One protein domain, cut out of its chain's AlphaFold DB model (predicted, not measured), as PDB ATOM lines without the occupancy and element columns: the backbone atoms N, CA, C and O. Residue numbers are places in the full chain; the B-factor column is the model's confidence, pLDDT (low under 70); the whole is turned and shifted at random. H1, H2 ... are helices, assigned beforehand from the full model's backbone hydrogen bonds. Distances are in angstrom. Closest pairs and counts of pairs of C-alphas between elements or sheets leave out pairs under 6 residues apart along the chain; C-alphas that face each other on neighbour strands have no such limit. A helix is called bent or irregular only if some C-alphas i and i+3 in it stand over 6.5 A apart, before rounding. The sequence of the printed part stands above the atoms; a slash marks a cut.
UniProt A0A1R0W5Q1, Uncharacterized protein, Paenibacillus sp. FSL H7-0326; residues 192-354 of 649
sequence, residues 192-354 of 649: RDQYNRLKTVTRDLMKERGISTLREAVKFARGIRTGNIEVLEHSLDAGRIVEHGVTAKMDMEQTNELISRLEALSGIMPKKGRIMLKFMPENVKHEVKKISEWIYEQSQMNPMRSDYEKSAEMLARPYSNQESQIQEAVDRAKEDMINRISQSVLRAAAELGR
ATOM      1  N   ARG A 192      54.359  52.614 155.817       91.31
ATOM      2  CA  ARG A 192      55.682  52.531 156.444       91.31
ATOM      3  C   ARG A 192      56.771  52.302 155.411       91.31
ATOM      4  O   ARG A 192      57.806  52.961 155.491       91.31
ATOM      5  N   ASP A 193      56.576  51.391 154.468       88.19
ATOM      6  CA  ASP A 193      57.559  51.106 153.425       88.19
ATOM      7  C   ASP A 193      57.793  52.326 152.535       88.19
ATOM      8  O   ASP A 193      58.945  52.697 152.285       88.19
ATOM      9  N   GLN A 194      56.721  53.007 152.132       85.06
ATOM     10  CA  GLN A 194      56.786  54.243 151.359       85.06
ATOM     11  C   GLN A 194      57.579  55.332 152.098       85.06
ATOM     12  O   GLN A 194      58.574  55.844 151.571       85.06
ATOM     13  N   TYR A 195      57.197  55.664 153.336       89.69
ATOM     14  CA  TYR A 195      57.862  56.727 154.095       89.69
ATOM     15  C   TYR A 195      59.283  56.350 154.523       89.69
ATOM     16  O   TYR A 195      60.152  57.219 154.569       89.69
ATOM     17  N   ASN A 196      59.582  55.071 154.771       91.31
ATOM     18  CA  ASN A 196      60.955  54.627 155.025       91.31
ATOM     19  C   ASN A 196      61.843  54.766 153.780       91.31
ATOM     20  O   ASN A 196      63.001  55.186 153.904       91.31
ATOM     21  N   ARG A 197      61.323  54.454 152.583       87.12
ATOM     22  CA  ARG A 197      62.042  54.672 151.317       87.12
ATOM     23  C   ARG A 197      62.296  56.157 151.087       87.12
ATOM     24  O   ARG A 197      63.447  56.535 150.873       87.12
ATOM     25  N   LEU A 198      61.264  56.996 151.220       86.50
ATOM     26  CA  LEU A 198      61.389  58.449 151.073       86.50
ATOM     27  C   LEU A 198      62.397  59.030 152.071       86.50
ATOM     28  O   LEU A 198      63.317  59.745 151.673       86.50
ATOM     29  N   LYS A 199      62.302  58.645 153.350       91.62
ATOM     30  CA  LYS A 199      63.247  59.039 154.403       91.62
ATOM     31  C   LYS A 199      64.683  58.618 154.084       91.62
ATOM     32  O   LYS A 199      65.618  59.365 154.346       91.62
ATOM     33  N   THR A 200      64.880  57.427 153.522       90.94
ATOM     34  CA  THR A 200      66.214  56.910 153.177       90.94
ATOM     35  C   THR A 200      66.831  57.674 152.008       90.94
ATOM     36  O   THR A 200      67.978  58.109 152.106       90.94
ATOM     37  N   VAL A 201      66.068  57.878 150.931       85.69
ATOM     38  CA  VAL A 201      66.535  58.602 149.739       85.69
ATOM     39  C   VAL A 201      66.846  60.059 150.080       85.69
ATOM     40  O   VAL A 201      67.933  60.541 149.767       85.69
ATOM     41  N   THR A 202      65.941  60.744 150.784       87.12
ATOM     42  CA  THR A 202      66.125  62.151 151.183       87.12
ATOM     43  C   THR A 202      67.313  62.327 152.123       87.12
ATOM     44  O   THR A 202      68.143  63.201 151.890       87.12
ATOM     45  N   ARG A 203      67.494  61.442 153.111       92.06
ATOM     46  CA  ARG A 203      68.689  61.419 153.973       92.06
ATOM     47  C   ARG A 203      69.985  61.311 153.175       92.06
ATOM     48  O   ARG A 203      70.956  62.006 153.474       92.06
ATOM     49  N   ASP A 204      70.035  60.403 152.205       87.56
ATOM     50  CA  ASP A 204      71.251  60.161 151.431       87.56
ATOM     51  C   ASP A 204      71.577  61.347 150.513       87.56
ATOM     52  O   ASP A 204      72.754  61.692 150.386       87.56
ATOM     53  N   LEU A 205      70.555  62.007 149.955       84.56
ATOM     54  CA  LEU A 205      70.691  63.269 149.218       84.56
ATOM     55  C   LEU A 205      71.177  64.406 150.129       84.56
ATOM     56  O   LEU A 205      72.162  65.063 149.809       84.56
ATOM     57  N   MET A 206      70.575  64.589 151.310       89.19
ATOM     58  CA  MET A 206      71.009  65.606 152.280       89.19
ATOM     59  C   MET A 206      72.457  65.388 152.725       89.19
ATOM     60  O   MET A 206      73.233  66.336 152.837       89.19
ATOM     61  N   LYS A 207      72.847  64.134 152.974       90.06
ATOM     62  CA  LYS A 207      74.221  63.791 153.353       90.06
ATOM     63  C   LYS A 207      75.204  64.147 152.245       90.06
ATOM     64  O   LYS A 207      76.242  64.745 152.521       90.06
ATOM     65  N   GLU A 208      74.902  63.747 151.016       84.75
ATOM     66  CA  GLU A 208      75.725  64.048 149.847       84.75
ATOM     67  C   GLU A 208      75.840  65.554 149.630       84.75
ATOM     68  O   GLU A 208      76.953  66.064 149.487       84.75
ATOM     69  N   ARG A 209      74.720  66.273 149.749       85.44
ATOM     70  CA  ARG A 209      74.688  67.725 149.636       85.44
ATOM     71  C   ARG A 209      75.567  68.406 150.676       85.44
ATOM     72  O   ARG A 209      76.449  69.174 150.305       85.44
ATOM     73  N   GLY A 210      75.390  68.074 151.955       89.56
ATOM     74  CA  GLY A 210      76.197  68.638 153.038       89.56
ATOM     75  C   GLY A 210      77.695  68.355 152.868       89.56
ATOM     76  O   GLY A 210      78.526  69.227 153.116       89.56
ATOM     77  N   ILE A 211      78.063  67.162 152.386       88.19
ATOM     78  CA  ILE A 211      79.461  66.821 152.073       88.19
ATOM     79  C   ILE A 211      79.984  67.644 150.893       88.19
ATOM     80  O   ILE A 211      81.122  68.114 150.949       88.19
ATOM     81  N   SER A 212      79.188  67.806 149.835       83.81
ATOM     82  CA  SER A 212      79.570  68.596 148.664       83.81
ATOM     83  C   SER A 212      79.827  70.050 149.047       83.81
ATOM     84  O   SER A 212      80.909  70.565 148.782       83.81
ATOM     85  N   THR A 213      78.913  70.659 149.804       87.19
ATOM     86  CA  THR A 213      79.050  72.017 150.338       87.19
ATOM     87  C   THR A 213      80.350  72.212 151.126       87.19
ATOM     88  O   THR A 213      81.080  73.178 150.910       87.19
ATOM     89  N   LEU A 214      80.702  71.262 151.998       91.06
ATOM     90  CA  LEU A 214      81.966  71.307 152.739       91.06
ATOM     91  C   LEU A 214      83.190  71.219 151.817       91.06
ATOM     92  O   LEU A 214      84.184  71.909 152.034       91.06
ATOM     93  N   ARG A 215      83.140  70.369 150.789       86.44
ATOM     94  CA  ARG A 215      84.227  70.217 149.811       86.44
ATOM     95  C   ARG A 215      84.395  71.465 148.951       86.44
ATOM     96  O   ARG A 215      85.532  71.869 148.714       86.44
ATOM     97  N   GLU A 216      83.294  72.064 148.506       81.31
ATOM     98  CA  GLU A 216      83.272  73.327 147.762       81.31
ATOM     99  C   GLU A 216      83.917  74.445 148.592       81.31
ATOM    100  O   GLU A 216      84.869  75.065 148.122       81.31
ATOM    101  N   ALA A 217      83.519  74.604 149.860       87.06
ATOM    102  CA  ALA A 217      84.120  75.574 150.777       87.06
ATOM    103  C   ALA A 217      85.631  75.349 150.978       87.06
ATOM    104  O   ALA A 217      86.424  76.288 150.896       87.06
ATOM    105  N   VAL A 218      86.067  74.095 151.176       87.38
ATOM    106  CA  VAL A 218      87.497  73.763 151.315       87.38
ATOM    107  C   VAL A 218      88.282  74.090 150.043       87.38
ATOM    108  O   VAL A 218      89.367  74.673 150.123       87.38
ATOM    109  N   LYS A 219      87.759  73.718 148.869       80.38
ATOM    110  CA  LYS A 219      88.394  74.002 147.573       80.38
ATOM    111  C   LYS A 219      88.486  75.503 147.324       80.38
ATOM    112  O   LYS A 219      89.554  75.967 146.936       80.38
ATOM    113  N   PHE A 220      87.419  76.245 147.606       79.88
ATOM    114  CA  PHE A 220      87.374  77.695 147.459       79.88
ATOM    115  C   PHE A 220      88.405  78.387 148.363       79.88
ATOM    116  O   PHE A 220      89.265  79.118 147.869       79.88
ATOM    117  N   ALA A 221      88.421  78.067 149.663       82.75
ATOM    118  CA  ALA A 221      89.387  78.622 150.616       82.75
ATOM    119  C   ALA A 221      90.847  78.329 150.226       82.75
ATOM    120  O   ALA A 221      91.743  79.147 150.444       82.75
ATOM    121  N   ARG A 222      91.118  77.149 149.656       78.38
ATOM    122  CA  ARG A 222      92.445  76.812 149.122       78.38
ATOM    123  C   ARG A 222      92.744  77.557 147.823       78.38
ATOM    124  O   ARG A 222      93.856  78.041 147.662       78.38
ATOM    125  N   GLY A 223      91.778  77.694 146.920       72.69
ATOM    126  CA  GLY A 223      91.924  78.486 145.695       72.69
ATOM    127  C   GLY A 223      92.390  79.911 145.987       72.69
ATOM    128  O   GLY A 223      93.378  80.354 145.403       72.69
ATOM    129  N   ILE A 224      91.763  80.567 146.973       74.31
ATOM    130  CA  ILE A 224      92.165  81.898 147.457       74.31
ATOM    131  C   ILE A 224      93.603  81.881 147.986       74.31
ATOM    132  O   ILE A 224      94.436  82.651 147.515       74.31
ATOM    133  N   ARG A 225      93.917  80.987 148.933       73.69
ATOM    134  CA  ARG A 225      95.251  80.923 149.565       73.69
ATOM    135  C   ARG A 225      96.390  80.697 148.575       73.69
ATOM    136  O   ARG A 225      97.502  81.149 148.811       73.69
ATOM    137  N   THR A 226      96.109  79.983 147.492       67.94
ATOM    138  CA  THR A 226      97.113  79.525 146.521       67.94
ATOM    139  C   THR A 226      97.204  80.412 145.284       67.94
ATOM    140  O   THR A 226      97.979  80.110 144.377       67.94
ATOM    141  N   GLY A 227      96.391  81.474 145.204       61.81
ATOM    142  CA  GLY A 227      96.298  82.333 144.020       61.81
ATOM    143  C   GLY A 227      95.874  81.578 142.754       61.81
ATOM    144  O   GLY A 227      96.184  82.006 141.643       61.81
ATOM    145  N   ASN A 228      95.213  80.422 142.894       63.69
ATOM    146  CA  ASN A 228      94.873  79.563 141.767       63.69
ATOM    147  C   ASN A 228      93.592  80.059 141.081       63.69
ATOM    148  O   ASN A 228      92.487  79.636 141.428       63.69
ATOM    149  N   ILE A 229      93.772  80.947 140.097       51.88
ATOM    150  CA  ILE A 229      92.695  81.572 139.316       51.88
ATOM    151  C   ILE A 229      91.782  80.522 138.668       51.88
ATOM    152  O   ILE A 229      90.577  80.696 138.712       51.88
ATOM    153  N   GLU A 230      92.300  79.383 138.195       53.62
ATOM    154  CA  GLU A 230      91.471  78.325 137.584       53.62
ATOM    155  C   GLU A 230      90.506  77.668 138.596       53.62
ATOM    156  O   GLU A 230      89.381  77.308 138.252       53.62
ATOM    157  N   VAL A 231      90.912  77.525 139.868       56.97
ATOM    158  CA  VAL A 231      90.026  77.016 140.937       56.97
ATOM    159  C   VAL A 231      88.971  78.058 141.293       56.97
ATOM    160  O   VAL A 231      87.830  77.689 141.568       56.97
ATOM    161  N   LEU A 232      89.336  79.340 141.270       55.59
ATOM    162  CA  LEU A 232      88.413  80.450 141.489       55.59
ATOM    163  C   LEU A 232      87.405  80.547 140.337       55.59
ATOM    164  O   LEU A 232      86.210  80.538 140.597       55.59
ATOM    165  N   GLU A 233      87.856  80.517 139.083       49.06
ATOM    166  CA  GLU A 233      87.020  80.519 137.878       49.06
ATOM    167  C   GLU A 233      86.094  79.308 137.834       49.06
ATOM    168  O   GLU A 233      84.900  79.489 137.671       49.06
ATOM    169  N   HIS A 234      86.579  78.087 138.083       54.72
ATOM    170  CA  HIS A 234      85.712  76.907 138.126       54.72
ATOM    171  C   HIS A 234      84.745  76.938 139.323       54.72
ATOM    172  O   HIS A 234      83.655  76.379 139.236       54.72
ATOM    173  N   SER A 235      85.101  77.571 140.446       52.72
ATOM    174  CA  SER A 235      84.174  77.758 141.577       52.72
ATOM    175  C   SER A 235      83.103  78.810 141.262       52.72
ATOM    176  O   SER A 235      81.957  78.647 141.671       52.72
ATOM    177  N   LEU A 236      83.454  79.841 140.484       49.50
ATOM    178  CA  LEU A 236      82.561  80.903 140.014       49.50
ATOM    179  C   LEU A 236      81.657  80.436 138.849       49.50
ATOM    180  O   LEU A 236      80.457  80.701 138.865       49.50
ATOM    181  N   ASP A 237      82.181  79.668 137.889       45.53
ATOM    182  CA  ASP A 237      81.427  79.057 136.780       45.53
ATOM    183  C   ASP A 237      80.557  77.889 137.247       45.53
ATOM    184  O   ASP A 237      79.488  77.639 136.690       45.53
ATOM    185  N   ALA A 238      80.930  77.217 138.334       46.22
ATOM    186  CA  ALA A 238      80.046  76.273 139.006       46.22
ATOM    187  C   ALA A 238      78.835  76.956 139.675       46.22
ATOM    188  O   ALA A 238      77.939  76.242 140.128       46.22
ATOM    189  N   GLY A 239      78.794  78.296 139.720       40.19
ATOM    190  CA  GLY A 239      77.601  79.105 139.988       40.19
ATOM    191  C   GLY A 239      76.733  79.382 138.747       40.19
ATOM    192  O   GLY A 239      75.598  79.826 138.896       40.19
ATOM    193  N   ARG A 240      77.225  79.095 137.530       34.88
ATOM    194  CA  ARG A 240      76.503  79.232 136.246       34.88
ATOM    195  C   ARG A 240      76.120  77.903 135.599       34.88
ATOM    196  O   ARG A 240      75.143  77.863 134.853       34.88
ATOM    197  N   ILE A 241      76.828  76.812 135.891       33.78
ATOM    198  CA  ILE A 241      76.380  75.473 135.502       33.78
ATOM    199  C   ILE A 241      75.247  75.079 136.447       33.78
ATOM    200  O   ILE A 241      75.458  74.543 137.536       33.78
ATOM    201  N   VAL A 242      74.021  75.342 136.003       36.22
ATOM    202  CA  VAL A 242      72.839  74.613 136.455       36.22
ATOM    203  C   VAL A 242      73.072  73.158 136.044       36.22
ATOM    204  O   VAL A 242      72.731  72.740 134.937       36.22
ATOM    205  N   GLU A 243      73.724  72.370 136.899       36.50
ATOM    206  CA  GLU A 243      73.673  70.913 136.796       36.50
ATOM    207  C   GLU A 243      72.217  70.517 137.063       36.50
ATOM    208  O   GLU A 243      71.773  70.390 138.194       36.50
ATOM    209  N   HIS A 244      71.457  70.512 135.966       34.47
ATOM    210  CA  HIS A 244      70.120  69.982 135.731       34.47
ATOM    211  C   HIS A 244      69.414  69.434 136.973       34.47
ATOM    212  O   HIS A 244      69.335  68.225 137.165       34.47
ATOM    213  N   GLY A 245      68.842  70.360 137.747       44.44
ATOM    214  CA  GLY A 245      67.907  70.073 138.821       44.44
ATOM    215  C   GLY A 245      68.551  69.470 140.069       44.44
ATOM    216  O   GLY A 245      68.908  68.302 140.087       44.44
ATOM    217  N   VAL A 246      68.505  70.257 141.147       49.56
ATOM    218  CA  VAL A 246      68.184  69.870 142.535       49.56
ATOM    219  C   VAL A 246      69.192  70.451 143.543       49.56
ATOM    220  O   VAL A 246      70.325  70.015 143.689       49.56
ATOM    221  N   THR A 247      68.693  71.449 144.286       53.53
ATOM    222  CA  THR A 247      69.320  72.282 145.337       53.53
ATOM    223  C   THR A 247      70.222  73.420 144.840       53.53
ATOM    224  O   THR A 247      71.262  73.213 144.221       53.53
ATOM    225  N   ALA A 248      69.818  74.663 145.139       62.88
ATOM    226  CA  ALA A 248      70.635  75.858 144.913       62.88
ATOM    227  C   ALA A 248      72.006  75.707 145.597       62.88
ATOM    228  O   ALA A 248      72.108  74.980 146.583       62.88
ATOM    229  N   LYS A 249      73.066  76.351 145.095       70.50
ATOM    230  CA  LYS A 249      74.375  76.429 145.779       70.50
ATOM    231  C   LYS A 249      74.374  77.461 146.889       70.50
ATOM    232  O   LYS A 249      73.492  78.316 146.924       70.50
ATOM    233  N   MET A 250      75.314  77.312 147.825       77.88
ATOM    234  CA  MET A 250      75.619  78.394 148.754       77.88
ATOM    235  C   MET A 250      76.054  79.607 147.950       77.88
ATOM    236  O   MET A 250      76.820  79.470 146.992       77.88
ATOM    237  N   ASP A 251      75.549  80.773 148.324       80.69
ATOM    238  CA  ASP A 251      76.104  82.016 147.818       80.69
ATOM    239  C   ASP A 251      77.497  82.270 148.426       80.69
ATOM    240  O   ASP A 251      78.032  81.495 149.233       80.69
ATOM    241  N   MET A 252      78.127  83.359 147.992       78.94
ATOM    242  CA  MET A 252      79.468  83.719 148.445       78.94
ATOM    243  C   MET A 252      79.509  84.098 149.928       78.94
ATOM    244  O   MET A 252      80.504  83.818 150.593       78.94
ATOM    245  N   GLU A 253      78.449  84.708 150.460       84.69
ATOM    246  CA  GLU A 253      78.369  85.108 151.867       84.69
ATOM    247  C   GLU A 253      78.299  83.869 152.766       84.69
ATOM    248  O   GLU A 253      79.129  83.698 153.660       84.69
ATOM    249  N   GLN A 254      77.399  82.938 152.444       88.56
ATOM    250  CA  GLN A 254      77.271  81.644 153.108       88.56
ATOM    251  C   GLN A 254      78.568  80.830 153.017       88.56
ATOM    252  O   GLN A 254      78.991  80.218 153.998       88.56
ATOM    253  N   THR A 255      79.224  80.827 151.853       86.62
ATOM    254  CA  THR A 255      80.490  80.104 151.658       86.62
ATOM    255  C   THR A 255      81.598  80.674 152.545       86.62
ATOM    256  O   THR A 255      82.301  79.912 153.212       86.62
ATOM    257  N   ASN A 256      81.737  82.001 152.598       86.12
ATOM    258  CA  ASN A 256      82.726  82.668 153.448       86.12
ATOM    259  C   ASN A 256      82.448  82.437 154.940       86.12
ATOM    260  O   ASN A 256      83.377  82.150 155.699       86.12
ATOM    261  N   GLU A 257      81.182  82.484 155.353       93.50
ATOM    262  CA  GLU A 257      80.773  82.188 156.728       93.50
ATOM    263  C   GLU A 257      81.108  80.739 157.119       93.50
ATOM    264  O   GLU A 257      81.673  80.485 158.187       93.50
ATOM    265  N   LEU A 258      80.833  79.773 156.237       94.56
ATOM    266  CA  LEU A 258      81.198  78.376 156.466       94.56
ATOM    267  C   LEU A 258      82.716  78.207 156.615       94.56
ATOM    268  O   LEU A 258      83.166  77.480 157.501       94.56
ATOM    269  N   ILE A 259      83.511  78.878 155.779       91.62
ATOM    270  CA  ILE A 259      84.979  78.830 155.858       91.62
ATOM    271  C   ILE A 259      85.464  79.385 157.195       91.62
ATOM    272  O   ILE A 259      86.218  78.695 157.879       91.62
ATOM    273  N   SER A 260      84.968  80.554 157.605       95.12
ATOM    274  CA  SER A 260      85.295  81.175 158.896       95.12
ATOM    275  C   SER A 260      85.025  80.222 160.070       95.12
ATOM    276  O   SER A 260      85.896  79.973 160.911       95.12
ATOM    277  N   ARG A 261      83.853  79.573 160.080       98.06
ATOM    278  CA  ARG A 261      83.493  78.570 161.098       98.06
ATOM    279  C   ARG A 261      84.427  77.361 161.097       98.06
ATOM    280  O   ARG A 261      84.825  76.878 162.158       98.06
ATOM    281  N   LEU A 262      84.774  76.848 159.918       96.62
ATOM    282  CA  LEU A 262      85.672  75.700 159.782       96.62
ATOM    283  C   LEU A 262      87.115  76.042 160.187       96.62
ATOM    284  O   LEU A 262      87.806  75.186 160.743       96.62
ATOM    285  N   GLU A 263      87.575  77.269 159.945       94.06
ATOM    286  CA  GLU A 263      88.880  77.764 160.397       94.06
ATOM    287  C   GLU A 263      88.929  77.905 161.921       94.06
ATOM    288  O   GLU A 263      89.870  77.406 162.547       94.06
ATOM    289  N   ALA A 264      87.881  78.467 162.533       96.19
ATOM    290  CA  ALA A 264      87.745  78.521 163.988       96.19
ATOM    291  C   ALA A 264      87.770  77.113 164.614       96.19
ATOM    292  O   ALA A 264      88.518  76.862 165.565       96.19
ATOM    293  N   LEU A 265      87.031  76.160 164.029       97.25
ATOM    294  CA  LEU A 265      87.048  74.757 164.453       97.25
ATOM    295  C   LEU A 265      88.451  74.139 164.317       97.25
ATOM    296  O   LEU A 265      88.944  73.494 165.241       97.25
ATOM    297  N   SER A 266      89.129  74.362 163.191       94.81
ATOM    298  CA  SER A 266      90.502  73.891 162.959       94.81
ATOM    299  C   SER A 266      91.506  74.435 163.990       94.81
ATOM    300  O   SER A 266      92.459  73.746 164.385       94.81
ATOM    301  N   GLY A 267      91.275  75.659 164.477       94.06
ATOM    302  CA  GLY A 267      92.052  76.296 165.538       94.06
ATOM    303  C   GLY A 267      92.035  75.508 166.850       94.06
ATOM    304  O   GLY A 267      93.098  75.284 167.431       94.06
ATOM    305  N   ILE A 268      90.860  75.024 167.265       95.00
ATOM    306  CA  ILE A 268      90.655  74.316 168.545       95.00
ATOM    307  C   ILE A 268      90.871  72.797 168.465       95.00
ATOM    308  O   ILE A 268      90.924  72.118 169.493       95.00
ATOM    309  N   MET A 269      90.975  72.236 167.259       94.25
ATOM    310  CA  MET A 269      91.185  70.802 167.063       94.25
ATOM    311  C   MET A 269      92.593  70.345 167.498       94.25
ATOM    312  O   MET A 269      93.582  71.048 167.256       94.25
ATOM    313  N   PRO A 270      92.733  69.118 168.046       91.50
ATOM    314  CA  PRO A 270      94.041  68.520 168.301       91.50
ATOM    315  C   PRO A 270      94.892  68.443 167.026       91.50
ATOM    316  O   PRO A 270      94.449  67.936 165.996       91.50
ATOM    317  N   LYS A 271      96.151  68.895 167.098       85.62
ATOM    318  CA  LYS A 271      97.064  68.929 165.936       85.62
ATOM    319  C   LYS A 271      97.607  67.552 165.527       85.62
ATOM    320  O   LYS A 271      98.125  67.396 164.425       85.62
ATOM    321  N   LYS A 272      97.514  66.551 166.409       82.00
ATOM    322  CA  LYS A 272      97.954  65.167 166.176       82.00
ATOM    323  C   LYS A 272      96.853  64.192 166.586       82.00
ATOM    324  O   LYS A 272      96.083  64.473 167.498       82.00
ATOM    325  N   GLY A 273      96.827  63.023 165.948       81.44
ATOM    326  CA  GLY A 273      95.900  61.938 166.274       81.44
ATOM    327  C   GLY A 273      94.861  61.664 165.186       81.44
ATOM    328  O   GLY A 273      94.930  62.184 164.073       81.44
ATOM    329  N   ARG A 274      93.912  60.774 165.497       86.19
ATOM    330  CA  ARG A 274      92.861  60.357 164.559       86.19
ATOM    331  C   ARG A 274      91.756  61.409 164.497       86.19
ATOM    332  O   ARG A 274      91.184  61.759 165.522       86.19
ATOM    333  N   ILE A 275      91.391  61.819 163.285       89.38
ATOM    334  CA  ILE A 275      90.281  62.745 163.024       89.38
ATOM    335  C   ILE A 275      88.966  61.953 163.042       89.38
ATOM    336  O   ILE A 275      88.416  61.604 161.999       89.38
ATOM    337  N   MET A 276      88.492  61.594 164.233       91.75
ATOM    338  CA  MET A 276      87.238  60.862 164.398       91.75
ATOM    339  C   MET A 276      86.430  61.433 165.556       91.75
ATOM    340  O   MET A 276      86.943  61.526 166.669       91.75
ATOM    341  N   LEU A 277      85.162  61.759 165.295       91.88
ATOM    342  CA  LEU A 277      84.298  62.510 166.212       91.88
ATOM    343  C   LEU A 277      84.248  61.913 167.626       91.88
ATOM    344  O   LEU A 277      84.354  62.640 168.608       91.88
ATOM    345  N   LYS A 278      84.176  60.578 167.743       93.06
ATOM    346  CA  LYS A 278      84.121  59.888 169.046       93.06
ATOM    347  C   LYS A 278      85.345  60.114 169.943       93.06
ATOM    348  O   LYS A 278      85.245  59.909 171.145       93.06
ATOM    349  N   PHE A 279      86.481  60.504 169.366       92.62
ATOM    350  CA  PHE A 279      87.729  60.774 170.085       92.62
ATOM    351  C   PHE A 279      88.024  62.269 170.228       92.62
ATOM    352  O   PHE A 279      89.086  62.631 170.727       92.62
ATOM    353  N   MET A 280      87.127  63.139 169.758       94.44
ATOM    354  CA  MET A 280      87.309  64.579 169.891       94.44
ATOM    355  C   MET A 280      86.969  65.047 171.315       94.44
ATOM    356  O   MET A 280      86.072  64.475 171.939       94.44
ATOM    357  N   PRO A 281      87.644  66.092 171.823       95.25
ATOM    358  CA  PRO A 281      87.228  66.797 173.034       95.25
ATOM    359  C   PRO A 281      85.783  67.320 172.950       95.25
ATOM    360  O   PRO A 281      85.299  67.624 171.858       95.25
ATOM    361  N   GLU A 282      85.100  67.471 174.089       95.69
ATOM    362  CA  GLU A 282      83.690  67.905 174.119       95.69
ATOM    363  C   GLU A 282      83.474  69.299 173.515       95.69
ATOM    364  O   GLU A 282      82.516  69.501 172.772       95.69
ATOM    365  N   ASN A 283      84.401  70.239 173.722       95.81
ATOM    366  CA  ASN A 283      84.334  71.556 173.079       95.81
ATOM    367  C   ASN A 283      84.402  71.454 171.543       95.81
ATOM    368  O   ASN A 283      83.671  72.152 170.847       95.81
ATOM    369  N   VAL A 284      85.222  70.547 171.005       96.62
ATOM    370  CA  VAL A 284      85.313  70.299 169.556       96.62
ATOM    371  C   VAL A 284      84.032  69.644 169.038       96.62
ATOM    372  O   VAL A 284      83.527  70.043 167.993       96.62
ATOM    373  N   LYS A 285      83.473  68.660 169.759       96.94
ATOM    374  CA  LYS A 285      82.195  68.026 169.387       96.94
ATOM    375  C   LYS A 285      81.050  69.037 169.350       96.94
ATOM    376  O   LYS A 285      80.248  68.997 168.419       96.94
ATOM    377  N   HIS A 286      81.000  69.946 170.322       96.88
ATOM    378  CA  HIS A 286      79.995  71.006 170.389       96.88
ATOM    379  C   HIS A 286      80.071  71.945 169.185       96.88
ATOM    380  O   HIS A 286      79.063  72.180 168.522       96.88
ATOM    381  N   GLU A 287      81.270  72.416 168.833       97.94
ATOM    382  CA  GLU A 287      81.448  73.276 167.655       97.94
ATOM    383  C   GLU A 287      81.151  72.536 166.341       97.94
ATOM    384  O   GLU A 287      80.492  73.081 165.455       97.94
ATOM    385  N   VAL A 288      81.530  71.259 166.222       98.00
ATOM    386  CA  VAL A 288      81.141  70.421 165.072       98.00
ATOM    387  C   VAL A 288      79.619  70.320 164.943       98.00
ATOM    388  O   VAL A 288      79.094  70.409 163.827       98.00
ATOM    389  N   LYS A 289      78.909  70.135 166.063       97.56
ATOM    390  CA  LYS A 289      77.446  70.056 166.086       97.56
ATOM    391  C   LYS A 289      76.822  71.366 165.607       97.56
ATOM    392  O   LYS A 289      76.021  71.319 164.680       97.56
ATOM    393  N   LYS A 290      77.272  72.517 166.125       98.00
ATOM    394  CA  LYS A 290      76.798  73.847 165.693       98.00
ATOM    395  C   LYS A 290      76.979  74.086 164.197       98.00
ATOM    396  O   LYS A 290      76.081  74.596 163.538       98.00
ATOM    397  N   ILE A 291      78.138  73.729 163.641       98.25
ATOM    398  CA  ILE A 291      78.388  73.883 162.199       98.25
ATOM    399  C   ILE A 291      77.479  72.946 161.397       98.25
ATOM    400  O   ILE A 291      76.942  73.338 160.367       98.25
ATOM    401  N   SER A 292      77.272  71.718 161.873       97.81
ATOM    402  CA  SER A 292      76.385  70.748 161.219       97.81
ATOM    403  C   SER A 292      74.917  71.189 161.250       97.81
ATOM    404  O   SER A 292      74.223  71.032 160.248       97.81
ATOM    405  N   GLU A 293      74.459  71.765 162.364       97.31
ATOM    406  CA  GLU A 293      73.138  72.395 162.510       97.31
ATOM    407  C   GLU A 293      72.988  73.578 161.560       97.31
ATOM    408  O   GLU A 293      72.022  73.634 160.803       97.31
ATOM    409  N   TRP A 294      73.992  74.455 161.512       96.94
ATOM    410  CA  TRP A 294      73.999  75.579 160.585       96.94
ATOM    411  C   TRP A 294      73.880  75.098 159.136       96.94
ATOM    412  O   TRP A 294      73.013  75.592 158.425       96.94
ATOM    413  N   ILE A 295      74.654  74.086 158.708       94.69
ATOM    414  CA  ILE A 295      74.549  73.492 157.358       94.69
ATOM    415  C   ILE A 295      73.148  72.916 157.111       94.69
ATOM    416  O   ILE A 295      72.595  73.084 156.027       94.69
ATOM    417  N   TYR A 296      72.571  72.231 158.099       94.25
ATOM    418  CA  TYR A 296      71.238  71.635 158.001       94.25
ATOM    419  C   TYR A 296      70.133  72.683 157.791       94.25
ATOM    420  O   TYR A 296      69.144  72.407 157.107       94.25
ATOM    421  N   GLU A 297      70.308  73.884 158.343       93.50
ATOM    422  CA  GLU A 297      69.338  74.987 158.309       93.50
ATOM    423  C   GLU A 297      69.413  75.844 157.037       93.50
ATOM    424  O   GLU A 297      68.525  76.658 156.788       93.50
ATOM    425  N   GLN A 298      70.407  75.617 156.177       90.06
ATOM    426  CA  GLN A 298      70.592  76.396 154.954       90.06
ATOM    427  C   GLN A 298      69.433  76.227 153.964       90.06
ATOM    428  O   GLN A 298      68.859  75.142 153.833       90.06
ATOM    429  N   SER A 299      69.115  77.296 153.223       85.75
ATOM    430  CA  SER A 299      67.966  77.357 152.302       85.75
ATOM    431  C   SER A 299      68.012  76.271 151.221       85.75
ATOM    432  O   SER A 299      66.989  75.702 150.835       85.75
ATOM    433  N   GLN A 300      69.221  75.915 150.802       81.25
ATOM    434  CA  GLN A 300      69.535  74.862 149.846       81.25
ATOM    435  C   GLN A 300      69.093  73.469 150.324       81.25
ATOM    436  O   GLN A 300      68.820  72.593 149.505       81.25
ATOM    437  N   MET A 301      69.010  73.258 151.641       85.31
ATOM    438  CA  MET A 301      68.587  71.999 152.256       85.31
ATOM    439  C   MET A 301      67.067  71.913 152.428       85.31
ATOM    440  O   MET A 301      66.560  70.811 152.634       85.31
ATOM    441  N   ASN A 302      66.330  73.029 152.313       86.25
ATOM    442  CA  ASN A 302      64.906  73.117 152.663       86.25
ATOM    443  C   ASN A 302      64.018  72.055 151.988       86.25
ATOM    444  O   ASN A 302      63.256  71.416 152.713       86.25
ATOM    445  N   PRO A 303      64.095  71.815 150.659       82.94
ATOM    446  CA  PRO A 303      63.195  70.857 150.014       82.94
ATOM    447  C   PRO A 303      63.388  69.436 150.556       82.94
ATOM    448  O   PRO A 303      62.432  68.777 150.950       82.94
ATOM    449  N   MET A 304      64.644  68.996 150.672       86.56
ATOM    450  CA  MET A 304      64.974  67.661 151.177       86.56
ATOM    451  C   MET A 304      64.701  67.534 152.677       86.56
ATOM    452  O   MET A 304      64.256  66.483 153.134       86.56
ATOM    453  N   ARG A 305      64.960  68.605 153.441       90.94
ATOM    454  CA  ARG A 305      64.695  68.666 154.879       90.94
ATOM    455  C   ARG A 305      63.207  68.492 155.158       90.94
ATOM    456  O   ARG A 305      62.856  67.650 155.975       90.94
ATOM    457  N   SER A 306      62.359  69.220 154.430       89.69
ATOM    458  CA  SER A 306      60.903  69.113 154.537       89.69
ATOM    459  C   SER A 306      60.432  67.678 154.306       89.69
ATOM    460  O   SER A 306      59.709  67.134 155.135       89.69
ATOM    461  N   ASP A 307      60.878  67.023 153.231       88.25
ATOM    462  CA  ASP A 307      60.468  65.644 152.929       88.25
ATOM    463  C   ASP A 307      60.975  64.639 153.978       88.25
ATOM    464  O   ASP A 307      60.268  63.694 154.354       88.25
ATOM    465  N   TYR A 308      62.193  64.842 154.483       93.50
ATOM    466  CA  TYR A 308      62.810  63.983 155.489       93.50
ATOM    467  C   TYR A 308      62.114  64.089 156.856       93.50
ATOM    468  O   TYR A 308      61.756  63.066 157.454       93.50
ATOM    469  N   GLU A 309      61.874  65.315 157.330       94.38
ATOM    470  CA  GLU A 309      61.130  65.604 158.561       94.38
ATOM    471  C   GLU A 309      59.680  65.125 158.438       94.38
ATOM    472  O   GLU A 309      59.179  64.434 159.329       94.38
ATOM    473  N   LYS A 310      59.036  65.373 157.288       92.12
ATOM    474  CA  LYS A 310      57.675  64.902 157.031       92.12
ATOM    475  C   LYS A 310      57.584  63.384 157.075       92.12
ATOM    476  O   LYS A 310      56.665  62.847 157.686       92.12
ATOM    477  N   SER A 311      58.545  62.677 156.488       93.12
ATOM    478  CA  SER A 311      58.584  61.212 156.550       93.12
ATOM    479  C   SER A 311      58.726  60.707 157.989       93.12
ATOM    480  O   SER A 311      58.085  59.726 158.361       93.12
ATOM    481  N   ALA A 312      59.533  61.372 158.825       95.38
ATOM    482  CA  ALA A 312      59.654  61.025 160.242       95.38
ATOM    483  C   ALA A 312      58.340  61.258 161.011       95.38
ATOM    484  O   ALA A 312      57.939  60.394 161.791       95.38
ATOM    485  N   GLU A 313      57.651  62.368 160.734       94.06
ATOM    486  CA  GLU A 313      56.326  62.673 161.284       94.06
ATOM    487  C   GLU A 313      55.302  61.592 160.892       94.06
ATOM    488  O   GLU A 313      54.615  61.032 161.748       94.06
ATOM    489  N   MET A 314      55.227  61.251 159.599       91.50
ATOM    490  CA  MET A 314      54.271  60.269 159.074       91.50
ATOM    491  C   MET A 314      54.509  58.866 159.638       91.50
ATOM    492  O   MET A 314      53.553  58.155 159.931       91.50
ATOM    493  N   LEU A 315      55.763  58.481 159.882       93.31
ATOM    494  CA  LEU A 315      56.093  57.208 160.532       93.31
ATOM    495  C   LEU A 315      55.690  57.160 162.018       93.31
ATOM    496  O   LEU A 315      55.529  56.065 162.561       93.31
ATOM    497  N   ALA A 316      55.537  58.312 162.679       93.69
ATOM    498  CA  ALA A 316      55.161  58.408 164.091       93.69
ATOM    499  C   ALA A 316      53.638  58.488 164.310       93.69
ATOM    500  O   ALA A 316      53.136  57.954 165.302       93.69
ATOM    501  N   ARG A 317      52.895  59.105 163.382       91.44
ATOM    502  CA  ARG A 317      51.440  59.350 163.491       91.44
ATOM    503  C   ARG A 317      50.591  58.093 163.772       91.44
ATOM    504  O   ARG A 317      49.695  58.194 164.609       91.44
ATOM    505  N   PRO A 318      50.865  56.898 163.204       91.44
ATOM    506  CA  PRO A 318      50.115  55.686 163.556       91.44
ATOM    507  C   PRO A 318      50.221  55.284 165.038       91.44
ATOM    508  O   PRO A 318      49.365  54.564 165.552       91.44
ATOM    509  N   TYR A 319      51.264  55.745 165.735       90.75
ATOM    510  CA  TYR A 319      51.559  55.390 167.124       90.75
ATOM    511  C   TYR A 319      51.095  56.432 168.139       90.75
ATOM    512  O   TYR A 319      50.904  56.094 169.310       90.75
ATOM    513  N   SER A 320      50.941  57.695 167.747       88.38
ATOM    514  CA  SER A 320      50.590  58.757 168.686       88.38
ATOM    515  C   SER A 320      49.861  59.911 168.014       88.38
ATOM    516  O   SER A 320      50.144  60.263 166.873       88.38
ATOM    517  N   ASN A 321      48.941  60.522 168.759       86.62
ATOM    518  CA  ASN A 321      48.352  61.826 168.458       86.62
ATOM    519  C   ASN A 321      48.994  62.962 169.268       86.62
ATOM    520  O   ASN A 321      48.627  64.118 169.069       86.62
ATOM    521  N   GLN A 322      49.898  62.652 170.201       90.25
ATOM    522  CA  GLN A 322      50.548  63.662 171.024       90.25
ATOM    523  C   GLN A 322      51.616  64.368 170.199       90.25
ATOM    524  O   GLN A 322      52.610  63.753 169.812       90.25
ATOM    525  N   GLU A 323      51.425  65.664 169.961       90.62
ATOM    526  CA  GLU A 323      52.333  66.435 169.110       90.62
ATOM    527  C   GLU A 323      53.764  66.467 169.669       90.62
ATOM    528  O   GLU A 323      54.710  66.435 168.896       90.62
ATOM    529  N   SER A 324      53.944  66.396 170.996       93.25
ATOM    530  CA  SER A 324      55.270  66.265 171.620       93.25
ATOM    531  C   SER A 324      56.001  64.985 171.202       93.25
ATOM    532  O   SER A 324      57.155  65.045 170.794       93.25
ATOM    533  N   GLN A 325      55.331  63.829 171.229       90.81
ATOM    534  CA  GLN A 325      55.935  62.543 170.848       90.81
ATOM    535  C   GLN A 325      56.239  62.465 169.346       90.81
ATOM    536  O   GLN A 325      57.184  61.794 168.923       90.81
ATOM    537  N   ILE A 326      55.425  63.134 168.529       92.44
ATOM    538  CA  ILE A 326      55.640  63.237 167.084       92.44
ATOM    539  C   ILE A 326      56.835  64.147 166.807       92.44
ATOM    540  O   ILE A 326      57.721  63.765 166.041       92.44
ATOM    541  N   GLN A 327      56.912  65.290 167.489       95.06
ATOM    542  CA  GLN A 327      58.048  66.199 167.391       95.06
ATOM    543  C   GLN A 327      59.346  65.520 167.846       95.06
ATOM    544  O   GLN A 327      60.336  65.594 167.134       95.06
ATOM    545  N   GLU A 328      59.335  64.729 168.923       96.06
ATOM    546  CA  GLU A 328      60.496  63.923 169.342       96.06
ATOM    547  C   GLU A 328      60.976  62.938 168.256       96.06
ATOM    548  O   GLU A 328      62.160  62.599 168.176       96.06
ATOM    549  N   ALA A 329      60.078  62.413 167.415       94.56
ATOM    550  CA  ALA A 329      60.469  61.566 166.287       94.56
ATOM    551  C   ALA A 329      61.138  62.376 165.162       94.56
ATOM    552  O   ALA A 329      62.097  61.889 164.552       94.56
ATOM    553  N   VAL A 330      60.662  63.598 164.917       96.25
ATOM    554  CA  VAL A 330      61.255  64.551 163.966       96.25
ATOM    555  C   VAL A 330      62.616  65.038 164.469       96.25
ATOM    556  O   VAL A 330      63.595  64.965 163.730       96.25
ATOM    557  N   ASP A 331      62.724  65.412 165.741       96.50
ATOM    558  CA  ASP A 331      63.962  65.883 166.369       96.50
ATOM    559  C   ASP A 331      65.046  64.801 166.345       96.50
ATOM    560  O   ASP A 331      66.191  65.071 165.985       96.50
ATOM    561  N   ARG A 332      64.682  63.538 166.615       96.69
ATOM    562  CA  ARG A 332      65.601  62.397 166.456       96.69
ATOM    563  C   ARG A 332      66.061  62.206 165.014       96.69
ATOM    564  O   ARG A 332      67.197  61.791 164.785       96.69
ATOM    565  N   ALA A 333      65.200  62.477 164.033       95.12
ATOM    566  CA  ALA A 333      65.593  62.437 162.628       95.12
ATOM    567  C   ALA A 333      66.569  63.583 162.303       95.12
ATOM    568  O   ALA A 333      67.620  63.332 161.709       95.12
ATOM    569  N   LYS A 334      66.281  64.813 162.750       95.94
ATOM    570  CA  LYS A 334      67.202  65.959 162.648       95.94
ATOM    571  C   LYS A 334      68.565  65.623 163.264       95.94
ATOM    572  O   LYS A 334      69.593  65.803 162.611       95.94
ATOM    573  N   GLU A 335      68.583  65.063 164.472       96.00
ATOM    574  CA  GLU A 335      69.810  64.666 165.167       96.00
ATOM    575  C   GLU A 335      70.593  63.572 164.419       96.00
ATOM    576  O   GLU A 335      71.814  63.684 164.273       96.00
ATOM    577  N   ASP A 336      69.925  62.547 163.872       94.81
ATOM    578  CA  ASP A 336      70.566  61.542 163.005       94.81
ATOM    579  C   ASP A 336      71.252  62.205 161.798       94.81
ATOM    580  O   ASP A 336      72.396  61.872 161.470       94.81
ATOM    581  N   MET A 337      70.601  63.186 161.167       94.75
ATOM    582  CA  MET A 337      71.159  63.893 160.014       94.75
ATOM    583  C   MET A 337      72.364  64.773 160.387       94.75
ATOM    584  O   MET A 337      73.403  64.714 159.720       94.75
ATOM    585  N   ILE A 338      72.280  65.521 161.491       95.38
ATOM    586  CA  ILE A 338      73.386  66.323 162.047       95.38
ATOM    587  C   ILE A 338      74.606  65.437 162.331       95.38
ATOM    588  O   ILE A 338      75.727  65.741 161.903       95.38
ATOM    589  N   ASN A 339      74.395  64.294 162.987       93.88
ATOM    590  CA  ASN A 339      75.461  63.347 163.318       93.88
ATOM    591  C   ASN A 339      76.149  62.779 162.064       93.88
ATOM    592  O   ASN A 339      77.368  62.581 162.049       93.88
ATOM    593  N   ARG A 340      75.399  62.562 160.976       92.25
ATOM    594  CA  ARG A 340      75.944  62.070 159.695       92.25
ATOM    595  C   ARG A 340      76.829  63.086 158.976       92.25
ATOM    596  O   ARG A 340      77.747  62.666 158.269       92.25
ATOM    597  N   ILE A 341      76.568  64.383 159.139       94.44
ATOM    598  CA  ILE A 341      77.374  65.469 158.550       94.44
ATOM    599  C   ILE A 341      78.586  65.807 159.434       94.44
ATOM    600  O   ILE A 341      79.654  66.131 158.914       94.44
ATOM    601  N   SER A 342      78.469  65.631 160.750       96.75
ATOM    602  CA  SER A 342      79.483  66.011 161.747       96.75
ATOM    603  C   SER A 342      80.893  65.470 161.466       96.75
ATOM    604  O   SER A 342      81.882  66.197 161.555       96.75
ATOM    605  N   GLN A 343      81.022  64.201 161.064       95.31
ATOM    606  CA  GLN A 343      82.336  63.628 160.737       95.31
ATOM    607  C   GLN A 343      82.976  64.289 159.500       95.31
ATOM    608  O   GLN A 343      84.203  64.381 159.407       95.31
ATOM    609  N   SER A 344      82.158  64.756 158.556       95.00
ATOM    610  CA  SER A 344      82.615  65.469 157.361       95.00
ATOM    611  C   SER A 344      82.989  66.912 157.679       95.00
ATOM    612  O   SER A 344      83.983  67.388 157.140       95.00
ATOM    613  N   VAL A 345      82.274  67.579 158.593       97.50
ATOM    614  CA  VAL A 345      82.645  68.908 159.120       97.50
ATOM    615  C   VAL A 345      84.029  68.859 159.759       97.50
ATOM    616  O   VAL A 345      84.906  69.652 159.420       97.50
ATOM    617  N   LEU A 346      84.263  67.864 160.620       95.44
ATOM    618  CA  LEU A 346      85.557  67.664 161.270       95.44
ATOM    619  C   LEU A 346      86.683  67.454 160.244       95.44
ATOM    620  O   LEU A 346      87.783  67.988 160.386       95.44
ATOM    621  N   ARG A 347      86.407  66.683 159.185       93.69
ATOM    622  CA  ARG A 347      87.354  66.489 158.084       93.69
ATOM    623  C   ARG A 347      87.603  67.784 157.314       93.69
ATOM    624  O   ARG A 347      88.756  68.066 157.017       93.69
ATOM    625  N   ALA A 348      86.564  68.564 157.024       94.00
ATOM    626  CA  ALA A 348      86.678  69.835 156.316       94.00
ATOM    627  C   ALA A 348      87.584  70.822 157.066       94.00
ATOM    628  O   ALA A 348      88.534  71.343 156.485       94.00
ATOM    629  N   ALA A 349      87.360  70.991 158.371       94.88
ATOM    630  CA  ALA A 349      88.189  71.835 159.229       94.88
ATOM    631  C   ALA A 349      89.651  71.358 159.264       94.88
ATOM    632  O   ALA A 349      90.576  72.145 159.049       94.88
ATOM    633  N   ALA A 350      89.872  70.050 159.438       92.00
ATOM    634  CA  ALA A 350      91.218  69.480 159.407       92.00
ATOM    635  C   ALA A 350      91.924  69.692 158.060       92.00
ATOM    636  O   ALA A 350      93.136  69.894 158.026       92.00
ATOM    637  N   GLU A 351      91.193  69.632 156.947       88.31
ATOM    638  CA  GLU A 351      91.739  69.909 155.620       88.31
ATOM    639  C   GLU A 351      92.048  71.405 155.438       88.31
ATOM    640  O   GLU A 351      93.093  71.726 154.870       88.31
ATOM    641  N   LEU A 352      91.233  72.328 155.960       86.50
ATOM    642  CA  LEU A 352      91.549  73.763 155.917       86.50
ATOM    643  C   LEU A 352      92.818  74.107 156.696       86.50
ATOM    644  O   LEU A 352      93.608  74.912 156.206       86.50
ATOM    645  N   GLY A 353      93.036  73.475 157.853       83.56
ATOM    646  CA  GLY A 353      94.210  73.707 158.702       83.56
ATOM    647  C   GLY A 353      95.533  73.164 158.161       83.56
ATOM    648  O   GLY A 353      96.565  73.328 158.806       83.56
ATOM    649  N   ARG A 354      95.539  72.480 157.011       82.38
ATOM    650  CA  ARG A 354      96.776  71.979 156.399       82.38
ATOM    651  C   ARG A 354      97.424  73.054 155.535       82.38
ATOM    652  O   ARG A 354      96.813  73.532 154.587       82.38
TER     653      ARG A 354
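This is residues 192 to 354 of the 649 residues of an uncharacterized protein of Paenibacillus sp. FSL H7-0326 (UniProt A0A1R0W5Q1). Helix H1 runs along a slab with bent H6 and shorter H5 beside it. Hairpin H3 and H4 crosses H6, and H2 folds back at H1's end. The printed part has 163 residues with six named helices, is all helix and compact, radius of gyration of the C-alphas 17.5 A, and spans 57 by 41 by 23 A.

H6, residues 323 to 352, one helix by its hydrogen bonds, is bent: C-alphas 340 and 343 are 6.7 A apart. Its arm H6b, from residue 343, touches H1, residues 192 to 225, at a shallow tilt of 8 degrees; C-alphas Leu 214 and Ala 348 come closest, 6.1 A. H5, residues 299 to 316, is irregular, C-alphas 300 and 303 7.5 A apart; 12 of its 14 O i to N i+4 pairs are within hydrogen-bond range.

Find C-alpha 192 at (55.682, 52.531, 156.444); H1 runs 49.2 A to C-alpha 225 at (95.251, 80.923, 149.565). H2 is residues 229 to 237, H3 252 to 268, H4 282 to 297.

Uncut; residues 226 to 248 have pLDDT under 70.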